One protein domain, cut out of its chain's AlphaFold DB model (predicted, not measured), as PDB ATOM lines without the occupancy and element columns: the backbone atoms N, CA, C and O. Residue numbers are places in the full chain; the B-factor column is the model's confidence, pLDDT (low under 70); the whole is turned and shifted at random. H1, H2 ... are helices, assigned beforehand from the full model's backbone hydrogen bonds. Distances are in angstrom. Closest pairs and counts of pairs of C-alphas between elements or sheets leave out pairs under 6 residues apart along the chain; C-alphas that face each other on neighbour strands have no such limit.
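This is residues 3 to 102 of the 102 residues of an uncharacterized protein of Ruminococcus gnavus (UniProt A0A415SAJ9). A helical hairpin, H2 and H3, is crossed by the long helix H6, which runs through the middle of the model, and the longest helix, H4, packs on H6 and meets H2. Short H1 makes a corner with H2, while residues 58 to 73 stick out as an arm leading from H4 to H5. You have 100 printed residues with six named helices, H1 to H6 in chain order, and no named strand: the class is all helix. The whole is compact, with a radius of gyration of the C-alphas of 14.1 A and spans of 39 by 30 by 26 A.

Start at H1, residues 3 to 7, which touches H2, residues 9 to 19, only at the corner; their closest C-alphas, Arg 5 and Arg 12, are 4.8 A apart. H2 is the hub and forms a hairpin with H3, residues 28 to 38, at a shallow tilt of 18 degrees, opposite ways, with closest C-alphas Leu 14 and Cys 34 at 6.5 A. H4, residues 43 to 61, touches H2 with residues 45 to 49 alone, closest at C-alphas Tyr 11 and Val 49, 6.7 A. Look next at H6, residues 83 to 100: its residues 94 to 98 alone touch H3, at a steep tilt of 62 degrees, with C-alphas Ile 35 and Ile 94 closest at 5.4 A. H6 touches H2 with residues 87 to 91 alone, closest at C-alphas Leu 14 and Ile 91, 6.9 A. H6 touches H4 at 36 degrees, only just steep, opposite ways, with closest C-alphas Ile 46 and Leu 95 at 6.1 A. H5, residues 73 to 79, is close to H6 but not clearly touching, with C-alphas Leu 78 and Ile 86 closest at 7.9 A. Every O i to N i+4 pair is within hydrogen-bond range in H1, H2, H3, H5 and H6, and 11 of 15 in H4.

Find C-alpha 3 at (19.519, -53.708, 42.920), where H1 begins. H4 runs 27.5 A from C-alpha 43 at (11.382, -36.389, 50.963), and H6 runs 26.3 A to C-alpha 100 at (3.571, -33.422, 46.336).

The C-alphas of Lys 40 and Thr 66, the two farthest apart, are 38.8 A apart. The printed part has no cut, and the link from H4 to H5 is long. Residues 56 to 84 have pLDDT under 70.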
ATOM      1  N   GLY A   3      18.659 -54.688  42.236       79.19
ATOM      2  CA  GLY A   3      19.519 -53.708  42.920       79.19
ATOM      3  C   GLY A   3      18.751 -52.623  43.686       79.19
ATOM      4  O   GLY A   3      19.033 -52.384  44.851       79.19
ATOM      5  N   LEU A   4      17.690 -52.043  43.105       83.75
ATOM      6  CA  LEU A   4      16.886 -51.024  43.802       83.75
ATOM      7  C   LEU A   4      16.139 -51.580  45.029       83.75
ATOM      8  O   LEU A   4      15.869 -50.848  45.979       83.75
ATOM      9  N   ARG A   5      15.799 -52.874  45.019       89.50
ATOM     10  CA  ARG A   5      15.170 -53.547  46.163       89.50
ATOM     11  C   ARG A   5      16.132 -53.705  47.338       89.50
ATOM     12  O   ARG A   5      15.680 -53.661  48.480       89.50
ATOM     13  N   ASP A   6      17.417 -53.859  47.056       87.94
ATOM     14  CA  ASP A   6      18.455 -53.970  48.079       87.94
ATOM     15  C   ASP A   6      18.906 -52.582  48.567       87.94
ATOM     16  O   ASP A   6      19.160 -52.401  49.755       87.94
ATOM     17  N   GLU A   7      18.916 -51.582  47.678       89.75
ATOM     18  CA  GLU A   7      19.333 -50.199  47.965       89.75
ATOM     19  C   GLU A   7      18.287 -49.363  48.723       89.75
ATOM     20  O   GLU A   7      18.643 -48.378  49.364       89.75
ATOM     21  N   SER A   8      16.996 -49.701  48.636       94.25
ATOM     22  CA  SER A   8      15.925 -48.855  49.174       94.25
ATOM     23  C   SER A   8      14.842 -49.658  49.896       94.25
ATOM     24  O   SER A   8      14.038 -50.354  49.267       94.25
ATOM     25  N   GLU A   9      14.692 -49.416  51.203       96.31
ATOM     26  CA  GLU A   9      13.575 -49.949  51.991       96.31
ATOM     27  C   GLU A   9      12.208 -49.499  51.448       96.31
ATOM     28  O   GLU A   9      11.291 -50.317  51.381       96.31
ATOM     29  N   LEU A  10      12.081 -48.241  51.010       96.69
ATOM     30  CA  LEU A  10      10.847 -47.690  50.436       96.69
ATOM     31  C   LEU A  10      10.385 -48.504  49.222       96.69
ATOM     32  O   LEU A  10       9.301 -49.087  49.227       96.69
ATOM     33  N   TYR A  11      11.240 -48.605  48.204       95.38
ATOM     34  CA  TYR A  11      10.976 -49.425  47.025       95.38
ATOM     35  C   TYR A  11      10.674 -50.886  47.382       95.38
ATOM     36  O   TYR A  11       9.727 -51.456  46.843       95.38
ATOM     37  N   ARG A  12      11.434 -51.490  48.307       95.94
ATOM     38  CA  ARG A  12      11.192 -52.868  48.751       95.94
ATOM     39  C   ARG A  12       9.790 -53.043  49.330       95.94
ATOM     40  O   ARG A  12       9.109 -53.981  48.933       95.94
ATOM     41  N   LYS A  13       9.336 -52.137  50.205       96.75
ATOM     42  CA  LYS A  13       7.983 -52.205  50.780       96.75
ATOM     43  C   LYS A  13       6.903 -52.093  49.712       96.75
ATOM     44  O   LYS A  13       5.993 -52.914  49.703       96.75
ATOM     45  N   LEU A  14       7.021 -51.134  48.794       95.94
ATOM     46  CA  LEU A  14       6.043 -50.958  47.716       95.94
ATOM     47  C   LEU A  14       6.027 -52.152  46.744       95.94
ATOM     48  O   LEU A  14       4.964 -52.589  46.302       95.94
ATOM     49  N   ASP A  15       7.194 -52.730  46.447       93.94
ATOM     50  CA  ASP A  15       7.313 -53.949  45.639       93.94
ATOM     51  C   ASP A  15       6.665 -55.158  46.327       93.94
ATOM     52  O   ASP A  15       5.921 -55.907  45.688       93.94
ATOM     53  N   ASP A  16       6.905 -55.336  47.627       94.88
ATOM     54  CA  ASP A  16       6.316 -56.420  48.412       94.88
ATOM     55  C   ASP A  16       4.785 -56.244  48.515       94.88
ATOM     56  O   ASP A  16       4.041 -57.192  48.255       94.88
ATOM     57  N   MET A  17       4.285 -55.026  48.757       94.81
ATOM     58  CA  MET A  17       2.845 -54.720  48.725       94.81
ATOM     59  C   MET A  17       2.210 -55.093  47.379       94.81
ATOM     60  O   MET A  17       1.169 -55.747  47.342       94.81
ATOM     61  N   TYR A  18       2.857 -54.754  46.262       91.81
ATOM     62  CA  TYR A  18       2.356 -55.108  44.933       91.81
ATOM     63  C   TYR A  18       2.351 -56.620  44.666       91.81
ATOM     64  O   TYR A  18       1.450 -57.127  43.989       91.81
ATOM     65  N   LYS A  19       3.359 -57.350  45.157       90.56
ATOM     66  CA  LYS A  19       3.456 -58.812  45.012       90.56
ATOM     67  C   LYS A  19       2.408 -59.546  45.840       90.56
ATOM     68  O   LYS A  19       1.888 -60.559  45.384       90.56
ATOM     69  N   HIS A  20       2.095 -59.027  47.025       91.31
ATOM     70  CA  HIS A  20       1.183 -59.646  47.987       91.31
ATOM     71  C   HIS A  20      -0.232 -59.055  47.968       91.31
ATOM     72  O   HIS A  20      -1.040 -59.366  48.846       91.31
ATOM     73  N   LYS A  21      -0.561 -58.217  46.975       86.94
ATOM     74  CA  LYS A  21      -1.906 -57.656  46.837       86.94
ATOM     75  C   LYS A  21      -2.953 -58.769  46.720       86.94
ATOM     76  O   LYS A  21      -2.760 -59.765  46.025       86.94
ATOM     77  N   LYS A  22      -4.083 -58.576  47.403       80.50
ATOM     78  CA  LYS A  22      -5.173 -59.564  47.470       80.50
ATOM     79  C   LYS A  22      -5.954 -59.677  46.160       80.50
ATOM     80  O   LYS A  22      -6.438 -60.755  45.832       80.50
ATOM     81  N   SER A  23      -6.089 -58.569  45.431       81.50
ATOM     82  CA  SER A  23      -6.800 -58.511  44.151       81.50
ATOM     83  C   SER A  23      -5.823 -58.528  42.979       81.50
ATOM     84  O   SER A  23      -4.713 -58.005  43.079       81.50
ATOM     85  N   LYS A  24      -6.239 -59.094  41.843       76.81
ATOM     86  CA  LYS A  24      -5.487 -58.942  40.589       76.81
ATOM     87  C   LYS A  24      -5.478 -57.485  40.121       76.81
ATOM     88  O   LYS A  24      -4.462 -57.043  39.585       76.81
ATOM     89  N   ASP A  25      -6.550 -56.755  40.412       82.38
ATOM     90  CA  ASP A  25      -6.716 -55.348  40.060       82.38
ATOM     91  C   ASP A  25      -6.116 -54.415  41.119       82.38
ATOM     92  O   ASP A  25      -6.055 -54.739  42.310       82.38
ATOM     93  N   ILE A  26      -5.693 -53.225  40.687       86.00
ATOM     94  CA  ILE A  26      -5.293 -52.137  41.584       86.00
ATOM     95  C   ILE A  26      -6.564 -51.476  42.117       86.00
ATOM     96  O   ILE A  26      -7.226 -50.728  41.403       86.00
ATOM     97  N   THR A  27      -6.922 -51.760  43.367       91.00
ATOM     98  CA  THR A  27      -8.056 -51.098  44.021       91.00
ATOM     99  C   THR A  27      -7.638 -49.740  44.582       91.00
ATOM    100  O   THR A  27      -6.481 -49.541  44.951       91.00
ATOM    101  N   GLN A  28      -8.591 -48.815  44.712       90.06
ATOM    102  CA  GLN A  28      -8.345 -47.507  45.331       90.06
ATOM    103  C   GLN A  28      -7.826 -47.636  46.772       90.06
ATOM    104  O   GLN A  28      -6.929 -46.903  47.171       90.06
ATOM    105  N   VAL A  29      -8.345 -48.604  47.537       93.75
ATOM    106  CA  VAL A  29      -7.882 -48.881  48.908       93.75
ATOM    107  C   VAL A  29      -6.394 -49.233  48.913       93.75
ATOM    108  O   VAL A  29      -5.623 -48.613  49.634       93.75
ATOM    109  N   PHE A  30      -5.976 -50.165  48.052       94.12
ATOM    110  CA  PHE A  30      -4.570 -50.550  47.932       94.12
ATOM    111  C   PHE A  30      -3.688 -49.385  47.461       94.12
ATOM    112  O   PHE A  30      -2.569 -49.212  47.942       94.12
ATOM    113  N   PHE A  31      -4.191 -48.580  46.523       94.00
ATOM    114  CA  PHE A  31      -3.490 -47.404  46.018       94.00
ATOM    115  C   PHE A  31      -3.199 -46.395  47.138       94.00
ATOM    116  O   PHE A  31      -2.044 -46.014  47.334       94.00
ATOM    117  N   ASN A  32      -4.214 -46.050  47.932       95.31
ATOM    118  CA  ASN A  32      -4.072 -45.139  49.067       95.31
ATOM    119  C   ASN A  32      -3.152 -45.716  50.153       95.31
ATOM    120  O   ASN A  32      -2.285 -45.012  50.657       95.31
ATOM    121  N   GLU A  33      -3.266 -47.011  50.469       96.12
ATOM    122  CA  GLU A  33      -2.360 -47.677  51.418       96.12
ATOM    123  C   GLU A  33      -0.887 -47.548  51.003       96.12
ATOM    124  O   GLU A  33      -0.011 -47.376  51.853       96.12
ATOM    125  N   CYS A  34      -0.592 -47.613  49.703       96.94
ATOM    126  CA  CYS A  34       0.769 -47.436  49.212       96.94
ATOM    127  C   CYS A  34       1.277 -45.997  49.390       96.94
ATOM    128  O   CYS A  34       2.443 -45.816  49.751       96.94
ATOM    129  N   ILE A  35       0.425 -44.990  49.164       96.88
ATOM    130  CA  ILE A  35       0.760 -43.572  49.392       96.88
ATOM    131  C   ILE A  35       1.072 -43.344  50.870       96.88
ATOM    132  O   ILE A  35       2.147 -42.847  51.200       96.88
ATOM    133  N   GLU A  36       0.214 -43.827  51.768       97.75
ATOM    134  CA  GLU A  36       0.418 -43.741  53.220       97.75
ATOM    135  C   GLU A  36       1.730 -44.398  53.677       97.75
ATOM    136  O   GLU A  36       2.389 -43.943  54.615       97.75
ATOM    137  N   VAL A  37       2.151 -45.484  53.020       97.50
ATOM    138  CA  VAL A  37       3.464 -46.093  53.271       97.50
ATOM    139  C   VAL A  37       4.594 -45.204  52.761       97.50
ATOM    140  O   VAL A  37       5.573 -45.023  53.486       97.50
ATOM    141  N   ALA A  38       4.475 -44.639  51.559       97.25
ATOM    142  CA  ALA A  38       5.487 -43.755  50.987       97.25
ATOM    143  C   ALA A  38       5.679 -42.475  51.819       97.25
ATOM    144  O   ALA A  38       6.818 -42.088  52.084       97.25
ATOM    145  N   LEU A  39       4.595 -41.889  52.335       97.25
ATOM    146  CA  LEU A  39       4.613 -40.691  53.186       97.25
ATOM    147  C   LEU A  39       5.387 -40.866  54.502       97.25
ATOM    148  O   LEU A  39       5.804 -39.877  55.110       97.25
ATOM    149  N   LYS A  40       5.630 -42.102  54.952       97.62
ATOM    150  CA  LYS A  40       6.444 -42.379  56.153       97.62
ATOM    151  C   LYS A  40       7.943 -42.194  55.918       97.62
ATOM    152  O   LYS A  40       8.693 -42.107  56.887       97.62
ATOM    153  N   PHE A  41       8.382 -42.141  54.663       97.19
ATOM    154  CA  PHE A  41       9.784 -41.957  54.303       97.19
ATOM    155  C   PHE A  41      10.128 -40.477  54.111       97.19
ATOM    156  O   PHE A  41       9.254 -39.610  54.003       97.19
ATOM    157  N   SER A  42      11.426 -40.162  54.114       97.19
ATOM    158  CA  SER A  42      11.866 -38.782  53.933       97.19
ATOM    159  C   SER A  42      11.646 -38.322  52.490       97.19
ATOM    160  O   SER A  42      11.705 -39.113  51.547       97.19
ATOM    161  N   LYS A  43      11.475 -37.006  52.297       95.94
ATOM    162  CA  LYS A  43      11.382 -36.389  50.963       95.94
ATOM    163  C   LYS A  43      12.542 -36.812  50.049       95.94
ATOM    164  O   LYS A  43      12.339 -37.083  48.870       95.94
ATOM    165  N   ARG A  44      13.748 -36.924  50.617       95.50
ATOM    166  CA  ARG A  44      14.963 -37.343  49.907       95.50
ATOM    167  C   ARG A  44      14.929 -38.813  49.491       95.50
ATOM    168  O   ARG A  44      15.334 -39.112  48.374       95.50
ATOM    169  N   ASP A  45      14.408 -39.707  50.331       95.25
ATOM    170  CA  ASP A  45      14.261 -41.127  49.975       95.25
ATOM    171  C   ASP A  45      13.283 -41.303  48.810       95.25
ATOM    172  O   ASP A  45      13.574 -42.019  47.853       95.25
ATOM    173  N   ILE A  46      12.150 -40.595  48.858       95.50
ATOM    174  CA  ILE A  46      11.148 -40.592  47.783       95.50
ATOM    175  C   ILE A  46      11.783 -40.106  46.474       95.50
ATOM    176  O   ILE A  46      11.679 -40.781  45.448       95.50
ATOM    177  N   GLN A  47      12.506 -38.980  46.512       93.19
ATOM    178  CA  GLN A  47      13.214 -38.433  45.350       93.19
ATOM    179  C   GLN A  47      14.285 -39.385  44.803       93.19
ATOM    180  O   GLN A  47      14.386 -39.552  43.587       93.19
ATOM    181  N   PHE A  48      15.060 -40.037  45.672       92.62
ATOM    182  CA  PHE A  48      16.091 -40.994  45.268       92.62
ATOM    183  C   PHE A  48      15.491 -42.200  44.537       92.62
ATOM    184  O   PHE A  48      15.958 -42.574  43.457       92.62
ATOM    185  N   VAL A  49      14.425 -42.784  45.089       93.50
ATOM    186  CA  VAL A  49      13.740 -43.919  44.462       93.50
ATOM    187  C   VAL A  49      13.106 -43.496  43.140       93.50
ATOM    188  O   VAL A  49      13.283 -44.194  42.144       93.50
ATOM    189  N   LEU A  50      12.430 -42.344  43.091       90.62
ATOM    190  CA  LEU A  50      11.882 -41.792  41.848       90.62
ATOM    191  C   LEU A  50      12.952 -41.622  40.771       90.62
ATOM    192  O   LEU A  50      12.742 -42.048  39.637       90.62
ATOM    193  N   PHE A  51      14.102 -41.046  41.121       87.38
ATOM    194  CA  PHE A  51      15.222 -40.876  40.201       87.38
ATOM    195  C   PHE A  51      15.703 -42.220  39.641       87.38
ATOM    196  O   PHE A  51      15.736 -42.404  38.424       87.38
ATOM    197  N   LYS A  52      15.990 -43.201  40.508       87.69
ATOM    198  CA  LYS A  52      16.420 -44.549  40.093       87.69
ATOM    199  C   LYS A  52      15.377 -45.245  39.220       87.69
ATOM    200  O   LYS A  52      15.724 -45.932  38.263       87.69
ATOM    201  N   LEU A  53      14.093 -45.071  39.535       85.00
ATOM    202  CA  LEU A  53      13.001 -45.617  38.741       85.00
ATOM    203  C   LEU A  53      12.918 -44.968  37.366       85.00
ATOM    204  O   LEU A  53      12.700 -45.702  36.408       85.00
ATOM    205  N   LYS A  54      13.092 -43.648  37.257       80.00
ATOM    206  CA  LYS A  54      13.062 -42.902  35.990       80.00
ATOM    207  C   LYS A  54      14.291 -43.177  35.120       80.00
ATOM    208  O   LYS A  54      14.117 -43.337  33.924       80.00
ATOM    209  N   LEU A  55      15.477 -43.369  35.699       75.00
ATOM    210  CA  LEU A  55      16.686 -43.747  34.950       75.00
ATOM    211  C   LEU A  55      16.504 -45.068  34.183       75.00
ATOM    212  O   LEU A  55      16.882 -45.186  33.026       75.00
ATOM    213  N   LEU A  56      15.807 -46.040  34.783       66.81
ATOM    214  CA  LEU A  56      15.456 -47.302  34.116       66.81
ATOM    215  C   LEU A  56      14.500 -47.129  32.911       66.81
ATOM    216  O   LEU A  56      14.183 -48.124  32.265       66.81
ATOM    217  N   ASN A  57      13.985 -45.920  32.637       57.00
ATOM    218  CA  ASN A  57      13.234 -45.621  31.411       57.00
ATOM    219  C   ASN A  57      14.176 -45.372  30.234       57.00
ATOM    220  O   ASN A  57      13.863 -45.808  29.136       57.00
ATOM    221  N   GLU A  58      15.319 -44.722  30.468       49.34
ATOM    222  CA  GLU A  58      16.266 -44.360  29.406       49.34
ATOM    223  C   GLU A  58      16.897 -45.601  28.765       49.34
ATOM    224  O   GLU A  58      17.042 -45.652  27.548       49.34
ATOM    225  N   ASP A  59      17.156 -46.660  29.540       42.75
ATOM    226  CA  ASP A  59      17.642 -47.932  28.984       42.75
ATOM    227  C   ASP A  59      16.582 -48.657  28.130       42.75
ATOM    228  O   ASP A  59      16.936 -49.380  27.201       42.75
ATOM    229  N   ILE A  60      15.284 -48.456  28.397       48.09
ATOM    230  CA  ILE A  60      14.192 -49.014  27.576       48.09
ATOM    231  C   ILE A  60      13.975 -48.153  26.320       48.09
ATOM    232  O   ILE A  60      13.777 -48.705  25.238       48.09
ATOM    233  N   ASP A  61      14.078 -46.827  26.445       39.69
ATOM    234  CA  ASP A  61      13.981 -45.879  25.328       39.69
ATOM    235  C   ASP A  61      15.209 -45.937  24.399       39.69
ATOM    236  O   ASP A  61      15.085 -45.674  23.209       39.69
ATOM    237  N   SER A  62      16.381 -46.379  24.873       41.62
ATOM    238  CA  SER A  62      17.564 -46.579  24.012       41.62
ATOM    239  C   SER A  62      17.412 -47.726  22.996       41.62
ATOM    240  O   SER A  62      18.133 -47.770  22.001       41.62
ATOM    241  N   GLY A  63      16.452 -48.635  23.214       40.41
ATOM    242  CA  GLY A  63      16.040 -49.657  22.245       40.41
ATOM    243  C   GLY A  63      14.854 -49.242  21.366       40.41
ATOM    244  O   GLY A  63      14.467 -49.993  20.471       40.41
ATOM    245  N   ILE A  64      14.266 -48.069  21.618       43.31
ATOM    246  CA  ILE A  64      13.160 -47.492  20.854       43.31
ATOM    247  C   ILE A  64      13.658 -46.152  20.319       43.31
ATOM    248  O   ILE A  64      13.336 -45.079  20.827       43.31
ATOM    249  N   GLU A  65      14.474 -46.217  19.268       42.84
ATOM    250  CA  GLU A  65      14.731 -45.040  18.452       42.84
ATOM    251  C   GLU A  65      13.395 -44.376  18.084       42.84
ATOM    252  O   GLU A  65      12.538 -44.962  17.426       42.84
ATOM    253  N   THR A  66      13.289 -43.098  18.443       45.19
ATOM    254  CA  THR A  66      12.415 -42.106  17.807       45.19
ATOM    255  C   THR A  66      10.913 -42.229  18.085       45.19
ATOM    256  O   THR A  66      10.172 -42.851  17.329       45.19
ATOM    257  N   ALA A  67      10.395 -41.450  19.042       36.47
ATOM    258  CA  ALA A  67       9.052 -40.882  18.885       36.47
ATOM    259  C   ALA A  67       8.849 -39.592  19.695       36.47
ATOM    260  O   ALA A  67       8.581 -39.598  20.894       36.47
ATOM    261  N   ASN A  68       8.888 -38.474  18.974       37.38
ATOM    262  CA  ASN A  68       8.374 -37.163  19.360       37.38
ATOM    263  C   ASN A  68       6.883 -37.191  19.773       37.38
ATOM    264  O   ASN A  68       6.026 -36.727  19.022       37.38
ATOM    265  N   SER A  69       6.520 -37.677  20.961       39.47
ATOM    266  CA  SER A  69       5.173 -37.408  21.487       39.47
ATOM    267  C   SER A  69       5.116 -37.390  23.008       39.47
ATOM    268  O   SER A  69       4.671 -38.340  23.649       39.47
ATOM    269  N   ILE A  70       5.485 -36.246  23.582       40.94
ATOM    270  CA  ILE A  70       5.308 -35.937  25.008       40.94
ATOM    271  C   ILE A  70       3.815 -35.900  25.413       40.94
ATOM    272  O   ILE A  70       3.510 -35.938  26.597       40.94
ATOM    273  N   SER A  71       2.861 -35.919  24.470       39.53
ATOM    274  CA  SER A  71       1.440 -35.694  24.791       39.53
ATOM    275  C   SER A  71       0.475 -36.872  24.573       39.53
ATOM    276  O   SER A  71      -0.680 -36.757  24.958       39.53
ATOM    277  N   ASN A  72       0.912 -38.007  24.007       38.00
ATOM    278  CA  ASN A  72       0.063 -39.199  23.765       38.00
ATOM    279  C   ASN A  72       0.664 -40.500  24.338       38.00
ATOM    280  O   ASN A  72       0.239 -41.605  23.994       38.00
ATOM    281  N   SER A  73       1.680 -40.378  25.195       48.31
ATOM    282  CA  SER A  73       2.484 -41.501  25.676       48.31
ATOM    283  C   SER A  73       1.744 -42.391  26.671       48.31
ATOM    284  O   SER A  73       1.911 -43.599  26.602       48.31
ATOM    285  N   LEU A  74       0.864 -41.862  27.528       43.38
ATOM    286  CA  LEU A  74       0.189 -42.672  28.556       43.38
ATOM    287  C   LEU A  74      -0.677 -43.799  27.972       43.38
ATOM    288  O   LEU A  74      -0.590 -44.929  28.446       43.38
ATOM    289  N   GLN A  75      -1.449 -43.524  26.914       37.41
ATOM    290  CA  GLN A  75      -2.351 -44.514  26.313       37.41
ATOM    291  C   GLN A  75      -1.585 -45.623  25.570       37.41
ATOM    292  O   GLN A  75      -1.899 -46.797  25.714       37.41
ATOM    293  N   LYS A  76      -0.523 -45.263  24.834       43.56
ATOM    294  CA  LYS A  76       0.339 -46.236  24.139       43.56
ATOM    295  C   LYS A  76       1.249 -47.007  25.090       43.56
ATOM    296  O   LYS A  76       1.555 -48.168  24.840       43.56
ATOM    297  N   VAL A  77       1.670 -46.369  26.183       46.06
ATOM    298  CA  VAL A  77       2.409 -47.022  27.262       46.06
ATOM    299  C   VAL A  77       1.526 -48.093  27.883       46.06
ATOM    300  O   VAL A  77       2.002 -49.217  27.957       46.06
ATOM    301  N   LEU A  78       0.258 -47.786  28.212       41.78
ATOM    302  CA  LEU A  78      -0.749 -48.719  28.748       41.78
ATOM    303  C   LEU A  78      -0.917 -49.991  27.899       41.78
ATOM    304  O   LEU A  78      -0.867 -51.087  28.457       41.78
ATOM    305  N   ASP A  79      -1.020 -49.858  26.573       41.59
ATOM    306  CA  ASP A  79      -1.201 -50.994  25.653       41.59
ATOM    307  C   ASP A  79       0.057 -51.881  25.508       41.59
ATOM    308  O   ASP A  79      -0.037 -53.042  25.107       41.59
ATOM    309  N   ALA A  80       1.237 -51.374  25.886       47.72
ATOM    310  CA  ALA A  80       2.518 -52.090  25.847       47.72
ATOM    311  C   ALA A  80       3.006 -52.572  27.234       47.72
ATOM    312  O   ALA A  80       4.120 -53.100  27.372       47.72
ATOM    313  N   LEU A  81       2.209 -52.398  28.300       47.72
ATOM    314  CA  LEU A  81       2.631 -52.761  29.653       47.72
ATOM    315  C   LEU A  81       2.585 -54.279  29.875       47.72
ATOM    316  O   LEU A  81       1.578 -54.853  30.279       47.72
ATOM    317  N   THR A  82       3.738 -54.938  29.764       58.56
ATOM    318  CA  THR A  82       3.953 -56.195  30.501       58.56
ATOM    319  C   THR A  82       3.732 -55.956  32.006       58.56
ATOM    320  O   THR A  82       3.928 -54.843  32.501       58.56
ATOM    321  N   GLY A  83       3.382 -56.983  32.790       58.28
ATOM    322  CA  GLY A  83       3.081 -56.815  34.227       58.28
ATOM    323  C   GLY A  83       4.188 -56.129  35.055       58.28
ATOM    324  O   GLY A  83       3.905 -55.498  36.073       58.28
ATOM    325  N   LYS A  84       5.453 -56.177  34.602       62.22
ATOM    326  CA  LYS A  84       6.571 -55.436  35.215       62.22
ATOM    327  C   LYS A  84       6.469 -53.920  34.998       62.22
ATOM    328  O   LYS A  84       6.818 -53.168  35.908       62.22
ATOM    329  N   ASN A  85       5.961 -53.484  33.847       70.56
ATOM    330  CA  ASN A  85       5.796 -52.072  33.514       70.56
ATOM    331  C   ASN A  85       4.594 -51.461  34.259       70.56
ATOM    332  O   ASN A  85       4.718 -50.347  34.760       70.56
ATOM    333  N   ILE A  86       3.498 -52.217  34.454       79.19
ATOM    334  CA  ILE A  86       2.351 -51.787  35.290       79.19
ATOM    335  C   ILE A  86       2.806 -51.497  36.721       79.19
ATOM    336  O   ILE A  86       2.532 -50.428  37.263       79.19
ATOM    337  N   LYS A  87       3.545 -52.432  37.333       86.50
ATOM    338  CA  LYS A  87       4.078 -52.253  38.689       86.50
ATOM    339  C   LYS A  87       4.933 -50.994  38.799       86.50
ATOM    340  O   LYS A  87       4.812 -50.243  39.760       86.50
ATOM    341  N   ARG A  88       5.833 -50.781  37.837       84.44
ATOM    342  CA  ARG A  88       6.731 -49.626  37.851       84.44
ATOM    343  C   ARG A  88       5.958 -48.315  37.714       84.44
ATOM    344  O   ARG A  88       6.204 -47.419  38.512       84.44
ATOM    345  N   ALA A  89       5.031 -48.226  36.760       84.31
ATOM    346  CA  ALA A  89       4.197 -47.041  36.560       84.31
ATOM    347  C   ALA A  89       3.394 -46.696  37.822       84.31
ATOM    348  O   ALA A  89       3.389 -45.548  38.256       84.31
ATOM    349  N   LEU A  90       2.807 -47.712  38.462       90.81
ATOM    350  CA  LEU A  90       2.112 -47.560  39.734       90.81
ATOM    351  C   LEU A  90       3.026 -46.978  40.822       90.81
ATOM    352  O   LEU A  90       2.667 -45.991  41.455       90.81
ATOM    353  N   ILE A  91       4.201 -47.581  41.042       93.62
ATOM    354  CA  ILE A  91       5.130 -47.138  42.092       93.62
ATOM    355  C   ILE A  91       5.614 -45.708  41.826       93.62
ATOM    356  O   ILE A  91       5.695 -44.926  42.765       93.62
ATOM    357  N   ILE A  92       5.908 -45.341  40.573       92.38
ATOM    358  CA  ILE A  92       6.280 -43.961  40.225       92.38
ATOM    359  C   ILE A  92       5.155 -42.996  40.605       92.38
ATOM    360  O   ILE A  92       5.418 -42.018  41.295       92.38
ATOM    361  N   ASN A  93       3.913 -43.304  40.227       93.69
ATOM    362  CA  ASN A  93       2.770 -42.440  40.505       93.69
ATOM    363  C   ASN A  93       2.532 -42.257  42.019       93.69
ATOM    364  O   ASN A  93       2.413 -41.129  42.486       93.69
ATOM    365  N   ILE A  94       2.584 -43.347  42.799       96.19
ATOM    366  CA  ILE A  94       2.502 -43.305  44.273       96.19
ATOM    367  C   ILE A  94       3.551 -42.355  44.860       96.19
ATOM    368  O   ILE A  94       3.257 -41.573  45.760       96.19
ATOM    369  N   LEU A  95       4.788 -42.442  44.371       95.69
ATOM    370  CA  LEU A  95       5.890 -41.636  44.884       95.69
ATOM    371  C   LEU A  95       5.783 -40.164  44.468       95.69
ATOM    372  O   LEU A  95       6.186 -39.303  45.241       95.69
ATOM    373  N   GLU A  96       5.261 -39.867  43.276       92.56
ATOM    374  CA  GLU A  96       5.007 -38.491  42.830       92.56
ATOM    375  C   GLU A  96       3.934 -37.820  43.689       92.56
ATOM    376  O   GLU A  96       4.154 -36.704  44.151       92.56
ATOM    377  N   ILE A  97       2.840 -38.525  43.989       94.94
ATOM    378  CA  ILE A  97       1.793 -38.034  44.897       94.94
ATOM    379  C   ILE A  97       2.358 -37.812  46.302       94.94
ATOM    380  O   ILE A  97       2.250 -36.722  46.853       94.94
ATOM    381  N   ALA A  98       3.045 -38.812  46.862       95.19
ATOM    382  CA  ALA A  98       3.629 -38.694  48.197       95.19
ATOM    383  C   ALA A  98       4.684 -37.574  48.298       95.19
ATOM    384  O   ALA A  98       4.955 -37.080  49.390       95.19
ATOM    385  N   LEU A  99       5.316 -37.192  47.183       92.31
ATOM    386  CA  LEU A  99       6.254 -36.074  47.129       92.31
ATOM    387  C   LEU A  99       5.546 -34.713  47.101       92.31
ATOM    388  O   LEU A  99       6.075 -33.762  47.675       92.31
ATOM    389  N   ASP A 100       4.404 -34.628  46.419       93.69
ATOM    390  CA  ASP A 100       3.571 -33.422  46.336       93.69
ATOM    391  C   ASP A 100       2.897 -33.111  47.682       93.69
ATOM    392  O   ASP A 100       2.851 -31.966  48.119       93.69
ATOM    393  N   GLU A 101       2.485 -34.152  48.409       92.62
ATOM    394  CA  GLU A 101       1.875 -34.050  49.742       92.62
ATOM    395  C   GLU A 101       2.883 -33.763  50.889       92.62
ATOM    396  O   GLU A 101       2.482 -33.653  52.051       92.62
ATOM    397  N   LYS A 102       4.191 -33.648  50.595       84.19
ATOM    398  CA  LYS A 102       5.300 -33.451  51.561       84.19
ATOM    399  C   LYS A 102       5.864 -32.029  51.605       84.19
ATOM    400  O   LYS A 102       5.888 -31.464  52.719       84.19
TER     401      LYS A 102